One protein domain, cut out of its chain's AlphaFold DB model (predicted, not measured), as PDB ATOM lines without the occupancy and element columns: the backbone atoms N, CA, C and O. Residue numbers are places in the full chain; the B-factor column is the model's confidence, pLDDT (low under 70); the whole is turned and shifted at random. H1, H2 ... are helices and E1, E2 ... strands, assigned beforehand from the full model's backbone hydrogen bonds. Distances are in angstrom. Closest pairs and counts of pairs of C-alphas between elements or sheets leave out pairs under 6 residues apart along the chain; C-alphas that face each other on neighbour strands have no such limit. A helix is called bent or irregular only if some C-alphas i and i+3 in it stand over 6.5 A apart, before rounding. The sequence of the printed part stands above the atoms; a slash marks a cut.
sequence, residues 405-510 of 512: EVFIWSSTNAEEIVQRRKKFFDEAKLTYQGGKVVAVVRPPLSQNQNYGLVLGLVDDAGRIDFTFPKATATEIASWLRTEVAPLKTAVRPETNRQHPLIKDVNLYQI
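This is residues 405 to 510 of the 512 residues of an uncharacterized protein of Rheinheimera riviphila (UniProt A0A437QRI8). What shape is this? A strongly twisted sheet of four antiparallel strands, in the order E2, E3, E1, E4, has two helices packed over one face, making two layers: H1 over E2 and E3, H2 over E1. The link of residues 485 to 505 reaches as far as 22 A from the mean of all C-alphas. What is printed? There are 106 residues, mixed in class, with E1, H1, E2, E3, H2 and E4 along the chain; the whole is compact, with a radius of gyration of the C-alphas of 13.5 A and spans of 39 by 36 by 26 A.

How do the strands pair? E2, residues 435 to 442, and E3, residues 451 to 458, form an antiparallel hairpin, with N 440 and O 454 within hydrogen-bond range at 2.8 A. E1, residues 405 to 411, is antiparallel to E3, with N 411 and O 451 at 2.9 A, and to E4, residues 506 to 509, with N 407 and O 506 at 2.8 A. Where are the helices? H1, residues 414 to 427, is on the sheet at a height of 8.5 A, its closest C-alphas to E2 being those of Asp 426 and Val 438, 5.3 A. H2, residues 470 to 484, is on the sheet at a height of 9.2 A, its closest C-alphas to E1 being those of Ala 473 and Val 406, 6.4 A; H1 and H2 are apart. What of crossovers and backbones? E1, H1, E2 and E3, H2, E4 are split strand-helix-strand units, each with another strand between its two strands, and both crossovers are right-handed. Every O i to N i+4 pair is within hydrogen-bond range in H2, and 7 of 10 in H1, which is only just irregular: C-alphas 419 and 422 are 6.7 A apart.

Where do the ends lie? E1 begins at C-alpha 405 (3.915, 13.599, 12.860) and E4 ends at C-alpha 509 (-1.067, 12.512, 16.918). How long are the longer elements? E3 measures 21.5 A, E2 21.2 A, H2 19.7 A and H1 18.6 A.

How far does it reach? The two farthest C-alphas, of Pro 469 and Asn 496, are 39.4 A apart. Are there cuts, long links or weak places? The printed part has no cut; the links E3 to H2 and H2 to E4 are long, and residues 461 and 492 are under pLDDT 70.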
ATOM      1  N   GLU A 405       2.602  12.992  13.119       92.81
ATOM      2  CA  GLU A 405       3.915  13.599  12.860       92.81
ATOM      3  C   GLU A 405       5.017  12.795  13.578       92.81
ATOM      4  O   GLU A 405       4.818  12.292  14.692       92.81
ATOM      5  N   VAL A 406       6.206  12.698  12.970       95.38
ATOM      6  CA  VAL A 406       7.377  12.032  13.571       95.38
ATOM      7  C   VAL A 406       8.404  13.079  13.994       95.38
ATOM      8  O   VAL A 406       9.139  13.615  13.166       95.38
ATOM      9  N   PHE A 407       8.468  13.380  15.289       94.94
ATOM     10  CA  PHE A 407       9.393  14.355  15.867       94.94
ATOM     11  C   PHE A 407      10.790  13.760  16.046       94.94
ATOM     12  O   PHE A 407      10.939  12.695  16.647       94.94
ATOM     13  N   ILE A 408      11.802  14.495  15.582       95.19
ATOM     14  CA  ILE A 408      13.227  14.123  15.634       95.19
ATOM     15  C   ILE A 408      14.062  15.031  16.554       95.19
ATOM     16  O   ILE A 408      15.174  14.684  16.973       95.19
ATOM     17  N   TRP A 409      13.538  16.221  16.873       93.69
ATOM     18  CA  TRP A 409      14.182  17.184  17.763       93.69
ATOM     19  C   TRP A 409      13.168  18.105  18.443       93.69
ATOM     20  O   TRP A 409      12.121  18.412  17.880       93.69
ATOM     21  N   SER A 410      13.517  18.606  19.628       92.19
ATOM     22  CA  SER A 410      12.833  19.725  20.281       92.19
ATOM     23  C   SER A 410      13.798  20.600  21.092       92.19
ATOM     24  O   SER A 410      14.804  20.107  21.624       92.19
ATOM     25  N   SER A 411      13.518  21.905  21.158       91.81
ATOM     26  CA  SER A 411      14.280  22.894  21.935       91.81
ATOM     27  C   SER A 411      13.465  24.169  22.154       91.81
ATOM     28  O   SER A 411      12.710  24.571  21.276       91.81
ATOM     29  N   THR A 412      13.681  24.871  23.266       90.88
ATOM     30  CA  THR A 412      13.164  26.236  23.470       90.88
ATOM     31  C   THR A 412      13.952  27.294  22.691       90.88
ATOM     32  O   THR A 412      13.471  28.409  22.511       90.88
ATOM     33  N   ASN A 413      15.157  26.965  22.210       89.81
ATOM     34  CA  ASN A 413      15.970  27.862  21.392       89.81
ATOM     35  C   ASN A 413      15.643  27.673  19.898       89.81
ATOM     36  O   ASN A 413      15.992  26.647  19.305       89.81
ATOM     37  N   ALA A 414      14.997  28.684  19.313       86.44
ATOM     38  CA  ALA A 414      14.573  28.716  17.915       86.44
ATOM     39  C   ALA A 414      15.756  28.665  16.932       86.44
ATOM     40  O   ALA A 414      15.728  27.896  15.973       86.44
ATOM     41  N   GLU A 415      16.817  29.435  17.188       86.50
ATOM     42  CA  GLU A 415      18.014  29.474  16.338       86.50
ATOM     43  C   GLU A 415      18.717  28.116  16.304       86.50
ATOM     44  O   GLU A 415      19.086  27.631  15.234       86.50
ATOM     45  N   GLU A 416      18.828  27.453  17.458       87.81
ATOM     46  CA  GLU A 416      19.396  26.106  17.539       87.81
ATOM     47  C   GLU A 416      18.601  25.126  16.661       87.81
ATOM     48  O   GLU A 416      19.197  24.321  15.948       87.81
ATOM     49  N   ILE A 417      17.268  25.201  16.652       88.38
ATOM     50  CA  ILE A 417      16.433  24.315  15.832       88.38
ATOM     51  C   ILE A 417      16.558  24.638  14.341       88.38
ATOM     52  O   ILE A 417      16.868  23.751  13.543       88.38
ATOM     53  N   VAL A 418      16.350  25.898  13.972       81.38
ATOM     54  CA  VAL A 418      16.181  26.314  12.574       81.38
ATOM     55  C   VAL A 418      17.518  26.474  11.870       81.38
ATOM     56  O   VAL A 418      17.754  25.865  10.829       81.38
ATOM     57  N   GLN A 419      18.423  27.259  12.450       81.94
ATOM     58  CA  GLN A 419      19.692  27.590  11.800       81.94
ATOM     59  C   GLN A 419      20.706  26.452  11.908       81.94
ATOM     60  O   GLN A 419      21.667  26.395  11.135       81.94
ATOM     61  N   ARG A 420      20.491  25.533  12.856       86.38
ATOM     62  CA  ARG A 420      21.449  24.482  13.175       86.38
ATOM     63  C   ARG A 420      20.924  23.081  12.920       86.38
ATOM     64  O   ARG A 420      21.434  22.401  12.034       86.38
ATOM     65  N   ARG A 421      19.924  22.626  13.679       90.69
ATOM     66  CA  ARG A 421      19.485  21.222  13.631       90.69
ATOM     67  C   ARG A 421      18.805  20.865  12.315       90.69
ATOM     68  O   ARG A 421      19.183  19.852  11.732       90.69
ATOM     69  N   LYS A 422      17.914  21.715  11.797       91.94
ATOM     70  CA  LYS A 422      17.309  21.525  10.468       91.94
ATOM     71  C   LYS A 422      18.379  21.479   9.384       91.94
ATOM     72  O   LYS A 422      18.457  20.503   8.647       91.94
ATOM     73  N   LYS A 423      19.265  22.479   9.357       88.88
ATOM     74  CA  LYS A 423      20.374  22.539   8.395       88.88
ATOM     75  C   LYS A 423      21.227  21.268   8.416       88.88
ATOM     76  O   LYS A 423      21.530  20.718   7.365       88.88
ATOM     77  N   PHE A 424      21.599  20.776   9.598       89.12
ATOM     78  CA  PHE A 424      22.405  19.558   9.720       89.12
ATOM     79  C   PHE A 424      21.682  18.306   9.242       89.12
ATOM     80  O   PHE A 424      22.318  17.446   8.635       89.12
ATOM     81  N   PHE A 425      20.388  18.205   9.531       92.62
ATOM     82  CA  PHE A 425      19.570  17.087   9.097       92.62
ATOM     83  C   PHE A 425      19.410  17.082   7.569       92.62
ATOM     84  O   PHE A 425      19.692  16.073   6.928       92.62
ATOM     85  N   ASP A 426      19.076  18.229   6.972       92.12
ATOM     86  CA  ASP A 426      18.895  18.363   5.521       92.12
ATOM     87  C   ASP A 426      20.219  18.152   4.750       92.12
ATOM     88  O   ASP A 426      20.242  17.524   3.689       92.12
ATOM     89  N   GLU A 427      21.354  18.615   5.293       91.00
ATOM     90  CA  GLU A 427      22.692  18.408   4.709       91.00
ATOM     91  C   GLU A 427      23.150  16.942   4.722       91.00
ATOM     92  O   GLU A 427      24.020  16.573   3.928       91.00
ATOM     93  N   ALA A 428      22.579  16.101   5.593       91.25
ATOM     94  CA  ALA A 428      22.895  14.676   5.634       91.25
ATOM     95  C   ALA A 428      22.346  13.910   4.417       91.25
ATOM     96  O   ALA A 428      22.758  12.773   4.194       91.25
ATOM     97  N   LYS A 429      21.461  14.535   3.617       93.88
ATOM     98  CA  LYS A 429      20.892  13.981   2.373       93.88
ATOM     99  C   LYS A 429      20.333  12.568   2.566       93.88
ATOM    100  O   LYS A 429      20.570  11.674   1.754       93.88
ATOM    101  N   LEU A 430      19.623  12.372   3.675       94.88
ATOM    102  CA  LEU A 430      19.020  11.091   4.011       94.88
ATOM    103  C   LEU A 430      17.948  10.722   2.982       94.88
ATOM    104  O   LEU A 430      17.256  11.584   2.434       94.88
ATOM    105  N   THR A 431      17.808   9.423   2.748       95.38
ATOM    106  CA  THR A 431      16.750   8.859   1.912       95.38
ATOM    107  C   THR A 431      16.023   7.766   2.681       95.38
ATOM    108  O   THR A 431      16.633   7.040   3.468       95.38
ATOM    109  N   TYR A 432      14.717   7.664   2.463       94.50
ATOM    110  CA  TYR A 432      13.870   6.619   3.020       94.50
ATOM    111  C   TYR A 432      13.001   6.069   1.895       94.50
ATOM    112  O   TYR A 432      12.292   6.826   1.240       94.50
ATOM    113  N   GLN A 433      13.116   4.765   1.627       91.94
ATOM    114  CA  GLN A 433      12.417   4.096   0.520       91.94
ATOM    115  C   GLN A 433      12.603   4.799  -0.846       91.94
ATOM    116  O   GLN A 433      11.711   4.803  -1.681       91.94
ATOM    117  N   GLY A 434      13.773   5.407  -1.076       87.62
ATOM    118  CA  GLY A 434      14.088   6.154  -2.301       87.62
ATOM    119  C   GLY A 434      13.669   7.629  -2.287       87.62
ATOM    120  O   GLY A 434      14.264   8.418  -3.016       87.62
ATOM    121  N   GLY A 435      12.742   8.029  -1.410       89.50
ATOM    122  CA  GLY A 435      12.330   9.421  -1.230       89.50
ATOM    123  C   GLY A 435      13.352  10.236  -0.436       89.50
ATOM    124  O   GLY A 435      13.998   9.730   0.492       89.50
ATOM    125  N   LYS A 436      13.509  11.517  -0.786       94.19
ATOM    126  CA  LYS A 436      14.374  12.446  -0.046       94.19
ATOM    127  C   LYS A 436      13.723  12.794   1.292       94.19
ATOM    128  O   LYS A 436      12.556  13.170   1.341       94.19
ATOM    129  N   VAL A 437      14.500  12.727   2.369       95.06
ATOM    130  CA  VAL A 437      14.045  13.078   3.719       95.06
ATOM    131  C   VAL A 437      14.525  14.484   4.075       95.06
ATOM    132  O   VAL A 437      15.682  14.832   3.832       95.06
ATOM    133  N   VAL A 438      13.639  15.284   4.661       94.12
ATOM    134  CA  VAL A 438      13.902  16.660   5.108       94.12
ATOM    135  C   VAL A 438      13.364  16.879   6.520       94.12
ATOM    136  O   VAL A 438      12.507  16.134   6.992       94.12
ATOM    137  N   ALA A 439      13.871  17.889   7.221       93.94
ATOM    138  CA  ALA A 439      13.320  18.329   8.499       93.94
ATOM    139  C   ALA A 439      12.333  19.484   8.288       93.94
ATOM    140  O   ALA A 439      12.657  20.462   7.618       93.94
ATOM    141  N   VAL A 440      11.164  19.416   8.913       93.69
ATOM    142  CA  VAL A 440      10.148  20.476   8.914       93.69
ATOM    143  C   VAL A 440      10.126  21.152  10.279       93.69
ATOM    144  O   VAL A 440      10.063  20.483  11.315       93.69
ATOM    145  N   VAL A 441      10.200  22.484  10.297       93.19
ATOM    146  CA  VAL A 441      10.173  23.255  11.549       93.19
ATOM    147  C   VAL A 441       8.744  23.385  12.049       93.19
ATOM    148  O   VAL A 441       7.855  23.841  11.334       93.19
ATOM    149  N   ARG A 442       8.526  23.039  13.317       91.62
ATOM    150  CA  ARG A 442       7.261  23.256  14.019       91.62
ATOM    151  C   ARG A 442       7.480  24.317  15.098       91.62
ATOM    152  O   ARG A 442       8.308  24.099  15.985       91.62
ATOM    153  N   PRO A 443       6.777  25.458  15.055       89.56
ATOM    154  CA  PRO A 443       6.941  26.481  16.080       89.56
ATOM    155  C   PRO A 443       6.339  26.024  17.426       89.56
ATOM    156  O   PRO A 443       5.680  24.985  17.490       89.56
ATOM    157  N   PRO A 444       6.502  26.784  18.515       88.00
ATOM    158  CA  PRO A 444       5.846  26.527  19.799       88.00
ATOM    159  C   PRO A 444       4.322  26.432  19.685       88.00
ATOM    160  O   PRO A 444       3.725  27.134  18.866       88.00
ATOM    161  N   LEU A 445       3.679  25.588  20.496       83.50
ATOM    162  CA  LEU A 445       2.219  25.419  20.523       83.50
ATOM    163  C   LEU A 445       1.677  25.669  21.934       83.50
ATOM    164  O   LEU A 445       2.026  24.959  22.878       83.50
ATOM    165  N   SER A 446       0.761  26.630  22.062       77.31
ATOM    166  CA  SER A 446       0.059  26.940  23.316       77.31
ATOM    167  C   SER A 446       1.031  27.176  24.488       77.31
ATOM    168  O   SER A 446       1.817  28.118  24.453       77.31
ATOM    169  N   GLN A 447       0.992  26.335  25.528       78.31
ATOM    170  CA  GLN A 447       1.868  26.430  26.704       78.31
ATOM    171  C   GLN A 447       3.261  25.816  26.474       78.31
ATOM    172  O   GLN A 447       4.171  26.032  27.276       78.31
ATOM    173  N   ASN A 448       3.450  25.050  25.397       83.06
ATOM    174  CA  ASN A 448       4.729  24.443  25.064       83.06
ATOM    175  C   ASN A 448       5.585  25.436  24.272       83.06
ATOM    176  O   ASN A 448       5.345  25.664  23.088       83.06
ATOM    177  N   GLN A 449       6.612  25.983  24.925       86.75
ATOM    178  CA  GLN A 449       7.561  26.928  24.325       86.75
ATOM    179  C   GLN A 449       8.603  26.275  23.402       86.75
ATOM    180  O   GLN A 449       9.465  26.967  22.864       86.75
ATOM    181  N   ASN A 450       8.574  24.951  23.234       89.56
ATOM    182  CA  ASN A 450       9.548  24.267  22.396       89.56
ATOM    183  C   ASN A 450       9.195  24.392  20.914       89.56
ATOM    184  O   ASN A 450       8.094  24.043  20.492       89.56
ATOM    185  N   TYR A 451      10.187  24.781  20.123       92.50
ATOM    186  CA  TYR A 451      10.245  24.467  18.706       92.50
ATOM    187  C   TYR A 451      10.517  22.971  18.535       92.50
ATOM    188  O   TYR A 451      11.265  22.368  19.314       92.50
ATOM    189  N   GLY A 452       9.928  22.382  17.504       92.06
ATOM    190  CA  GLY A 452      10.140  21.002  17.100       92.06
ATOM    191  C   GLY A 452      10.729  20.902  15.700       92.06
ATOM    192  O   GLY A 452      10.537  21.785  14.866       92.06
ATOM    193  N   LEU A 453      11.426  19.801  15.445       93.88
ATOM    194  CA  LEU A 453      11.687  19.319  14.095       93.88
ATOM    195  C   LEU A 453      10.929  18.021  13.901       93.88
ATOM    196  O   LEU A 453      11.101  17.092  14.696       93.88
ATOM    197  N   VAL A 454      10.130  17.970  12.844       94.50
ATOM    198  CA  VAL A 454       9.470  16.747  12.388       94.50
ATOM    199  C   VAL A 454      10.092  16.284  11.082       94.50
ATOM    200  O   VAL A 454      10.681  17.074  10.347       94.50
ATOM    201  N   LEU A 455      10.004  14.990  10.815       95.19
ATOM    202  CA  LEU A 455      10.430  14.421   9.547       95.19
ATOM    203  C   LEU A 455       9.402  14.737   8.456       95.19
ATOM    204  O   LEU A 455       8.207  14.523   8.652       95.19
ATOM    205  N   GLY A 456       9.891  15.191   7.306       94.19
ATOM    206  CA  GLY A 456       9.152  15.277   6.053       94.19
ATOM    207  C   GLY A 456       9.765  14.369   4.986       94.19
ATOM    208  O   GLY A 456      10.985  14.185   4.936       94.19
ATOM    209  N   LEU A 457       8.917  13.808   4.131       91.69
ATOM    210  CA  LEU A 457       9.285  13.071   2.928       91.69
ATOM    211  C   LEU A 457       8.934  13.921   1.711       91.69
ATOM    212  O   LEU A 457       7.813  14.406   1.604       91.69
ATOM    213  N   VAL A 458       9.903  14.111   0.821       88.38
ATOM    214  CA  VAL A 458       9.686  14.777  -0.465       88.38
ATOM    215  C   VAL A 458       9.257  13.718  -1.475       88.38
ATOM    216  O   VAL A 458      10.023  12.780  -1.718       88.38
ATOM    217  N   ASP A 459       8.056  13.860  -2.030       80.44
ATOM    218  CA  ASP A 459       7.558  12.980  -3.090       80.44
ATOM    219  C   ASP A 459       8.133  13.349  -4.474       80.44
ATOM    220  O   ASP A 459       8.847  14.343  -4.640       80.44
ATOM    221  N   ASP A 460       7.826  12.538  -5.490       74.56
ATOM    222  CA  ASP A 460       8.287  12.765  -6.870       74.56
ATOM    223  C   ASP A 460       7.698  14.041  -7.496       74.56
ATOM    224  O   ASP A 460       8.250  14.589  -8.451       74.56
ATOM    225  N   ALA A 461       6.583  14.525  -6.946       69.19
ATOM    226  CA  ALA A 461       5.939  15.776  -7.315       69.19
ATOM    227  C   ALA A 461       6.545  16.990  -6.582       69.19
ATOM    228  O   ALA A 461       6.108  18.118  -6.817       69.19
ATOM    229  N   GLY A 462       7.549  16.774  -5.724       74.75
ATOM    230  CA  GLY A 462       8.255  17.784  -4.941       74.75
ATOM    231  C   GLY A 462       7.586  18.154  -3.616       74.75
ATOM    232  O   GLY A 462       8.166  18.941  -2.865       74.75
ATOM    233  N   ARG A 463       6.390  17.631  -3.313       79.31
ATOM    234  CA  ARG A 463       5.610  17.963  -2.112       79.31
ATOM    235  C   ARG A 463       6.285  17.392  -0.871       79.31
ATOM    236  O   ARG A 463       6.778  16.269  -0.895       79.31
ATOM    237  N   ILE A 464       6.267  18.148   0.230       86.50
ATOM    238  CA  ILE A 464       6.676  17.628   1.538       86.50
ATOM    239  C   ILE A 464       5.464  17.064   2.275       86.50
ATOM    240  O   ILE A 464       4.641  17.814   2.803       86.50
ATOM    241  N   ASP A 465       5.432  15.744   2.410       86.81
ATOM    242  CA  ASP A 465       4.528  15.047   3.314       86.81
ATOM    243  C   ASP A 465       5.211  14.883   4.676       86.81
ATOM    244  O   ASP A 465       6.242  14.227   4.801       86.81
ATOM    245  N   PHE A 466       4.660  15.507   5.714       90.12
ATOM    246  CA  PHE A 466       5.162  15.415   7.099       90.12
ATOM    247  C   PHE A 466       4.099  14.915   8.082       90.12
ATOM    248  O   PHE A 466       4.287  14.937   9.299       90.12
ATOM    249  N   THR A 467       2.982  14.445   7.535       88.81
ATOM    250  CA  THR A 467       1.893  13.791   8.248       88.81
ATOM    251  C   THR A 467       1.666  12.433   7.625       88.81
ATOM    252  O   THR A 467       1.608  12.326   6.403       88.81
ATOM    253  N   PHE A 468       1.527  11.404   8.450       88.19
ATOM    254  CA  PHE A 468       1.499  10.029   7.976       88.19
ATOM    255  C   PHE A 468       0.404   9.212   8.665       88.19
ATOM    256  O   PHE A 468       0.044   9.489   9.819       88.19
ATOM    257  N   PRO A 469      -0.064   8.134   8.019       88.69
ATOM    258  CA  PRO A 469      -0.781   7.071   8.701       88.69
ATOM    259  C   PRO A 469       0.050   6.474   9.832       88.69
ATOM    260  O   PRO A 469       1.277   6.391   9.758       88.69
ATOM    261  N   LYS A 470      -0.622   5.981  10.879       90.88
ATOM    262  CA  LYS A 470       0.042   5.420  12.068       90.88
ATOM    263  C   LYS A 470       1.065   4.333  11.732       90.88
ATOM    264  O   LYS A 470       2.136   4.298  12.338       90.88
ATOM    265  N   ALA A 471       0.722   3.435  10.805       92.38
ATOM    266  CA  ALA A 471       1.594   2.340  10.387       92.38
ATOM    267  C   ALA A 471       2.896   2.892   9.784       92.38
ATOM    268  O   ALA A 471       3.970   2.641  10.321       92.38
ATOM    269  N   THR A 472       2.775   3.760   8.778       92.50
ATOM    270  CA  THR A 472       3.896   4.452   8.131       92.50
ATOM    271  C   THR A 472       4.727   5.257   9.129       92.50
ATOM    272  O   THR A 472       5.946   5.119   9.173       92.50
ATOM    273  N   ALA A 473       4.091   6.040  10.007       94.44
ATOM    274  CA  ALA A 473       4.787   6.805  11.039       94.44
ATOM    275  C   ALA A 473       5.604   5.897  11.976       94.44
ATOM    276  O   ALA A 473       6.728   6.230  12.352       94.44
ATOM    277  N   THR A 474       5.066   4.723  12.327       95.88
ATOM    278  CA  THR A 474       5.756   3.732  13.167       95.88
ATOM    279  C   THR A 474       6.960   3.119  12.449       95.88
ATOM    280  O   THR A 474       8.014   2.958  13.068       95.88
ATOM    281  N   GLU A 475       6.835   2.817  11.156       96.81
ATOM    282  CA  GLU A 475       7.936   2.306  10.328       96.81
ATOM    283  C   GLU A 475       9.062   3.334  10.183       96.81
ATOM    284  O   GLU A 475      10.223   3.015  10.454       96.81
ATOM    285  N   ILE A 476       8.721   4.587   9.857       96.38
ATOM    286  CA  ILE A 476       9.668   5.710   9.805       96.38
ATOM    287  C   ILE A 476      10.349   5.872  11.168       96.38
ATOM    288  O   ILE A 476      11.573   5.982  11.243       96.38
ATOM    289  N   ALA A 477       9.588   5.847  12.266       96.50
ATOM    290  CA  ALA A 477      10.149   5.966  13.606       96.50
ATOM    291  C   ALA A 477      11.107   4.813  13.955       96.50
ATOM    292  O   ALA A 477      12.122   5.037  14.615       96.50
ATOM    293  N   SER A 478      10.813   3.584  13.522       96.69
ATOM    294  CA  SER A 478      11.731   2.454  13.691       96.69
ATOM    295  C   SER A 478      13.024   2.683  12.913       96.69
ATOM    296  O   SER A 478      14.100   2.592  13.500       96.69
ATOM    297  N   TRP A 479      12.917   3.052  11.633       97.31
ATOM    298  CA  TRP A 479      14.065   3.350  10.775       97.31
ATOM    299  C   TRP A 479      14.938   4.472  11.348       97.31
ATOM    300  O   TRP A 479      16.157   4.328  11.435       97.31
ATOM    301  N   LEU A 480      14.329   5.557  11.834       96.50
ATOM    302  CA  LEU A 480      15.056   6.648  12.482       96.50
ATOM    303  C   LEU A 480      15.861   6.160  13.690       96.50
ATOM    304  O   LEU A 480      17.006   6.566  13.864       96.50
ATOM    305  N   ARG A 481      15.295   5.278  14.522       95.31
ATOM    306  CA  ARG A 481      15.990   4.747  15.705       95.31
ATOM    307  C   ARG A 481      17.131   3.798  15.347       95.31
ATOM    308  O   ARG A 481      18.141   3.804  16.045       95.31
ATOM    309  N   THR A 482      16.973   2.982  14.308       95.00
ATOM    310  CA  THR A 482      17.958   1.951  13.951       95.00
ATOM    311  C   THR A 482      19.064   2.486  13.051       95.00
ATOM    312  O   THR A 482      20.233   2.218  13.311       95.00
ATOM    313  N   GLU A 483      18.707   3.259  12.028       94.94
ATOM    314  CA  GLU A 483      19.626   3.680  10.964       94.94
ATOM    315  C   GLU A 483      20.131   5.115  11.154       94.94
ATOM    316  O   GLU A 483      21.275   5.410  10.821       94.94
ATOM    317  N   VAL A 484      19.307   6.022  11.700       93.81
ATOM    318  CA  VAL A 484      19.632   7.464  11.742       93.81
ATOM    319  C   VAL A 484      20.169   7.918  13.099       93.81
ATOM    320  O   VAL A 484      21.120   8.694  13.146       93.81
ATOM    321  N   ALA A 485      19.625   7.423  14.213       92.12
ATOM    322  CA  ALA A 485      20.076   7.775  15.563       92.12
ATOM    323  C   ALA A 485      21.578   7.524  15.816       92.12
ATOM    324  O   ALA A 485      22.200   8.340  16.503       92.12
ATOM    325  N   PRO A 486      22.205   6.461  15.263       92.94
ATOM    326  CA  PRO A 486      23.649   6.258  15.397       92.94
ATOM    327  C   PRO A 486      24.498   7.268  14.611       92.94
ATOM    328  O   PRO A 486      25.688   7.427  14.904       92.94
ATOM    329  N   LEU A 487      23.919   7.940  13.609       91.12
ATOM    330  CA  LEU A 487      24.640   8.859  12.739       91.12
ATOM    331  C   LEU A 487      24.973  10.167  13.456       91.12
ATOM    332  O   LEU A 487      24.208  10.716  14.256       91.12
ATOM    333  N   LYS A 488      26.139  10.703  13.107       88.25
ATOM    334  CA  LYS A 488      26.624  11.985  13.603       88.25
ATOM    335  C   LYS A 488      27.006  12.888  12.443       88.25
ATOM    336  O   LYS A 488      27.417  12.419  11.384       88.25
ATOM    337  N   THR A 489      26.920  14.193  12.663       82.00
ATOM    338  CA  THR A 489      27.456  15.185  11.734       82.00
ATOM    339  C   THR A 489      28.963  14.993  11.559       82.00
ATOM    340  O   THR A 489      29.653  14.527  12.472       82.00
ATOM    341  N   ALA A 490      29.510  15.471  10.439       81.00
ATOM    342  CA  ALA A 490      30.941  15.760  10.356       81.00
ATOM    343  C   ALA A 490      31.380  16.679  11.518       81.00
ATOM    344  O   ALA A 490      30.552  17.384  12.107       81.00
ATOM    345  N   VAL A 491      32.674  16.664  11.866       79.81
ATOM    346  CA  VAL A 491      33.227  17.585  12.875       79.81
ATOM    347  C   VAL A 491      33.010  19.009  12.381       79.81
ATOM    348  O   VAL A 491      33.479  19.370  11.303       79.81
ATOM    349  N   ARG A 492      32.263  19.803  13.149       68.56
ATOM    350  CA  ARG A 492      31.877  21.147  12.718       68.56
ATOM    351  C   ARG A 492      32.833  22.218  13.261       68.56
ATOM    352  O   ARG A 492      33.140  22.163  14.456       68.56
ATOM    353  N   PRO A 493      33.265  23.204  12.450       71.62
ATOM    354  CA  PRO A 493      34.214  24.242  12.869       71.62
ATOM    355  C   PRO A 493      33.781  25.027  14.113       71.62
ATOM    356  O   PRO A 493      34.608  25.334  14.966       71.62
ATOM    357  N   GLU A 494      32.485  25.300  14.263       76.56
ATOM    358  CA  GLU A 494      31.952  26.140  15.340       76.56
ATOM    359  C   GLU A 494      31.952  25.473  16.724       76.56
ATOM    360  O   GLU A 494      31.861  26.155  17.741       76.56
ATOM    361  N   THR A 495      32.039  24.141  16.795       77.25
ATOM    362  CA  THR A 495      32.092  23.415  18.086       77.25
ATOM    363  C   THR A 495      33.253  22.456  18.215       77.25
ATOM    364  O   THR A 495      33.465  21.911  19.298       77.25
ATOM    365  N   ASN A 496      33.979  22.224  17.124       85.25
ATOM    366  CA  ASN A 496      35.055  21.251  17.032       85.25
ATOM    367  C   ASN A 496      34.645  19.847  17.525       85.25
ATOM    368  O   ASN A 496      35.426  19.126  18.146       85.25
ATOM    369  N   ARG A 497      33.373  19.477  17.320       87.12
ATOM    370  CA  ARG A 497      32.788  18.201  17.754       87.12
ATOM    371  C   ARG A 497      31.790  17.689  16.722       87.12
ATOM    372  O   ARG A 497      31.227  18.458  15.944       87.12
ATOM    373  N   GLN A 498      31.579  16.378  16.735       85.44
ATOM    374  CA  GLN A 498      30.449  15.746  16.062       85.44
ATOM    375  C   GLN A 498      29.199  15.871  16.935       85.44
ATOM    376  O   GLN A 498      29.282  15.747  18.159       85.44
ATOM    377  N   HIS A 499      28.045  16.064  16.306       83.69
ATOM    378  CA  HIS A 499      26.747  16.089  16.976       83.69
ATOM    379  C   HIS A 499      25.862  14.964  16.446       83.69
ATOM    380  O   HIS A 499      26.005  14.613  15.278       83.69
ATOM    381  N   PRO A 500      24.949  14.399  17.253       88.88
ATOM    382  CA  PRO A 500      23.962  13.457  16.729       88.88
ATOM    383  C   PRO A 500      23.085  14.135  15.660       88.88
ATOM    384  O   PRO A 500      22.876  15.349  15.721       88.88
ATOM    385  N   LEU A 501      22.601  13.372  14.673       88.62
ATOM    386  CA  LEU A 501      21.683  13.894  13.645       88.62
ATOM    387  C   LEU A 501      20.237  14.027  14.125       88.62
ATOM    388  O   LEU A 501      19.502  14.853  13.592       88.62
ATOM    389  N   ILE A 502      19.841  13.253  15.132       91.38
ATOM    390  CA  ILE A 502      18.539  13.346  15.796       91.38
ATOM    391  C   ILE A 502      18.731  13.199  17.304       91.38
ATOM    392  O   ILE A 502      19.698  12.578  17.751       91.38
ATOM    393  N   LYS A 503      17.834  13.785  18.101       88.75
ATOM    394  CA  LYS A 503      17.914  13.706  19.568       88.75
ATOM    395  C   LYS A 503      17.070  12.568  20.125       88.75
ATOM    396  O   LYS A 503      17.516  11.866  21.025       88.75
ATOM    397  N   ASP A 504      15.852  12.442  19.619       88.75
ATOM    398  CA  ASP A 504      14.860  11.468  20.061       88.75
ATOM    399  C   ASP A 504      13.854  11.231  18.928       88.75
ATOM    400  O   ASP A 504      13.798  12.031  17.999       88.75
ATOM    401  N   VAL A 505      13.071  10.156  18.997       93.19
ATOM    402  CA  VAL A 505      12.052   9.818  17.996       93.19
ATOM    403  C   VAL A 505      10.709   9.630  18.683       93.19
ATOM    404  O   VAL A 505      10.464   8.596  19.317       93.19
ATOM    405  N   ASN A 506       9.825  10.609  18.505       92.69
ATOM    406  CA  ASN A 506       8.501  10.638  19.120       92.69
ATOM    407  C   ASN A 506       7.401  10.715  18.059       92.69
ATOM    408  O   ASN A 506       7.522  11.444  17.079       92.69
ATOM    409  N   LEU A 507       6.320   9.966  18.272       91.94
ATOM    410  CA  LEU A 507       5.118  10.036  17.444       91.94
ATOM    411  C   LEU A 507       4.122  10.978  18.107       91.94
ATOM    412  O   LEU A 507       3.786  10.786  19.276       91.94
ATOM    413  N   TYR A 508       3.645  11.966  17.362       88.56
ATOM    414  CA  TYR A 508       2.622  12.895  17.824       88.56
ATOM    415  C   TYR A 508       1.369  12.738  16.971       88.56
ATOM    416  O   TYR A 508       1.463  12.723  15.747       88.56
ATOM    417  N   GLN A 509       0.212  12.594  17.613       86.81
ATOM    418  CA  GLN A 509      -1.067  12.512  16.918       86.81
ATOM    419  C   GLN A 509      -1.649  13.918  16.756       86.81
ATOM    420  O   GLN A 509      -1.783  14.655  17.729       86.81
ATOM    421  N   ILE A 510      -2.000  14.282  15.528       80.12
ATOM    422  CA  ILE A 510      -2.559  15.587  15.179       80.12
ATOM    423  C   ILE A 510      -4.022  15.649  15.634       80.12
ATOM    424  O   ILE A 510      -4.765  14.676  15.510       80.12
TER     425      ILE A 510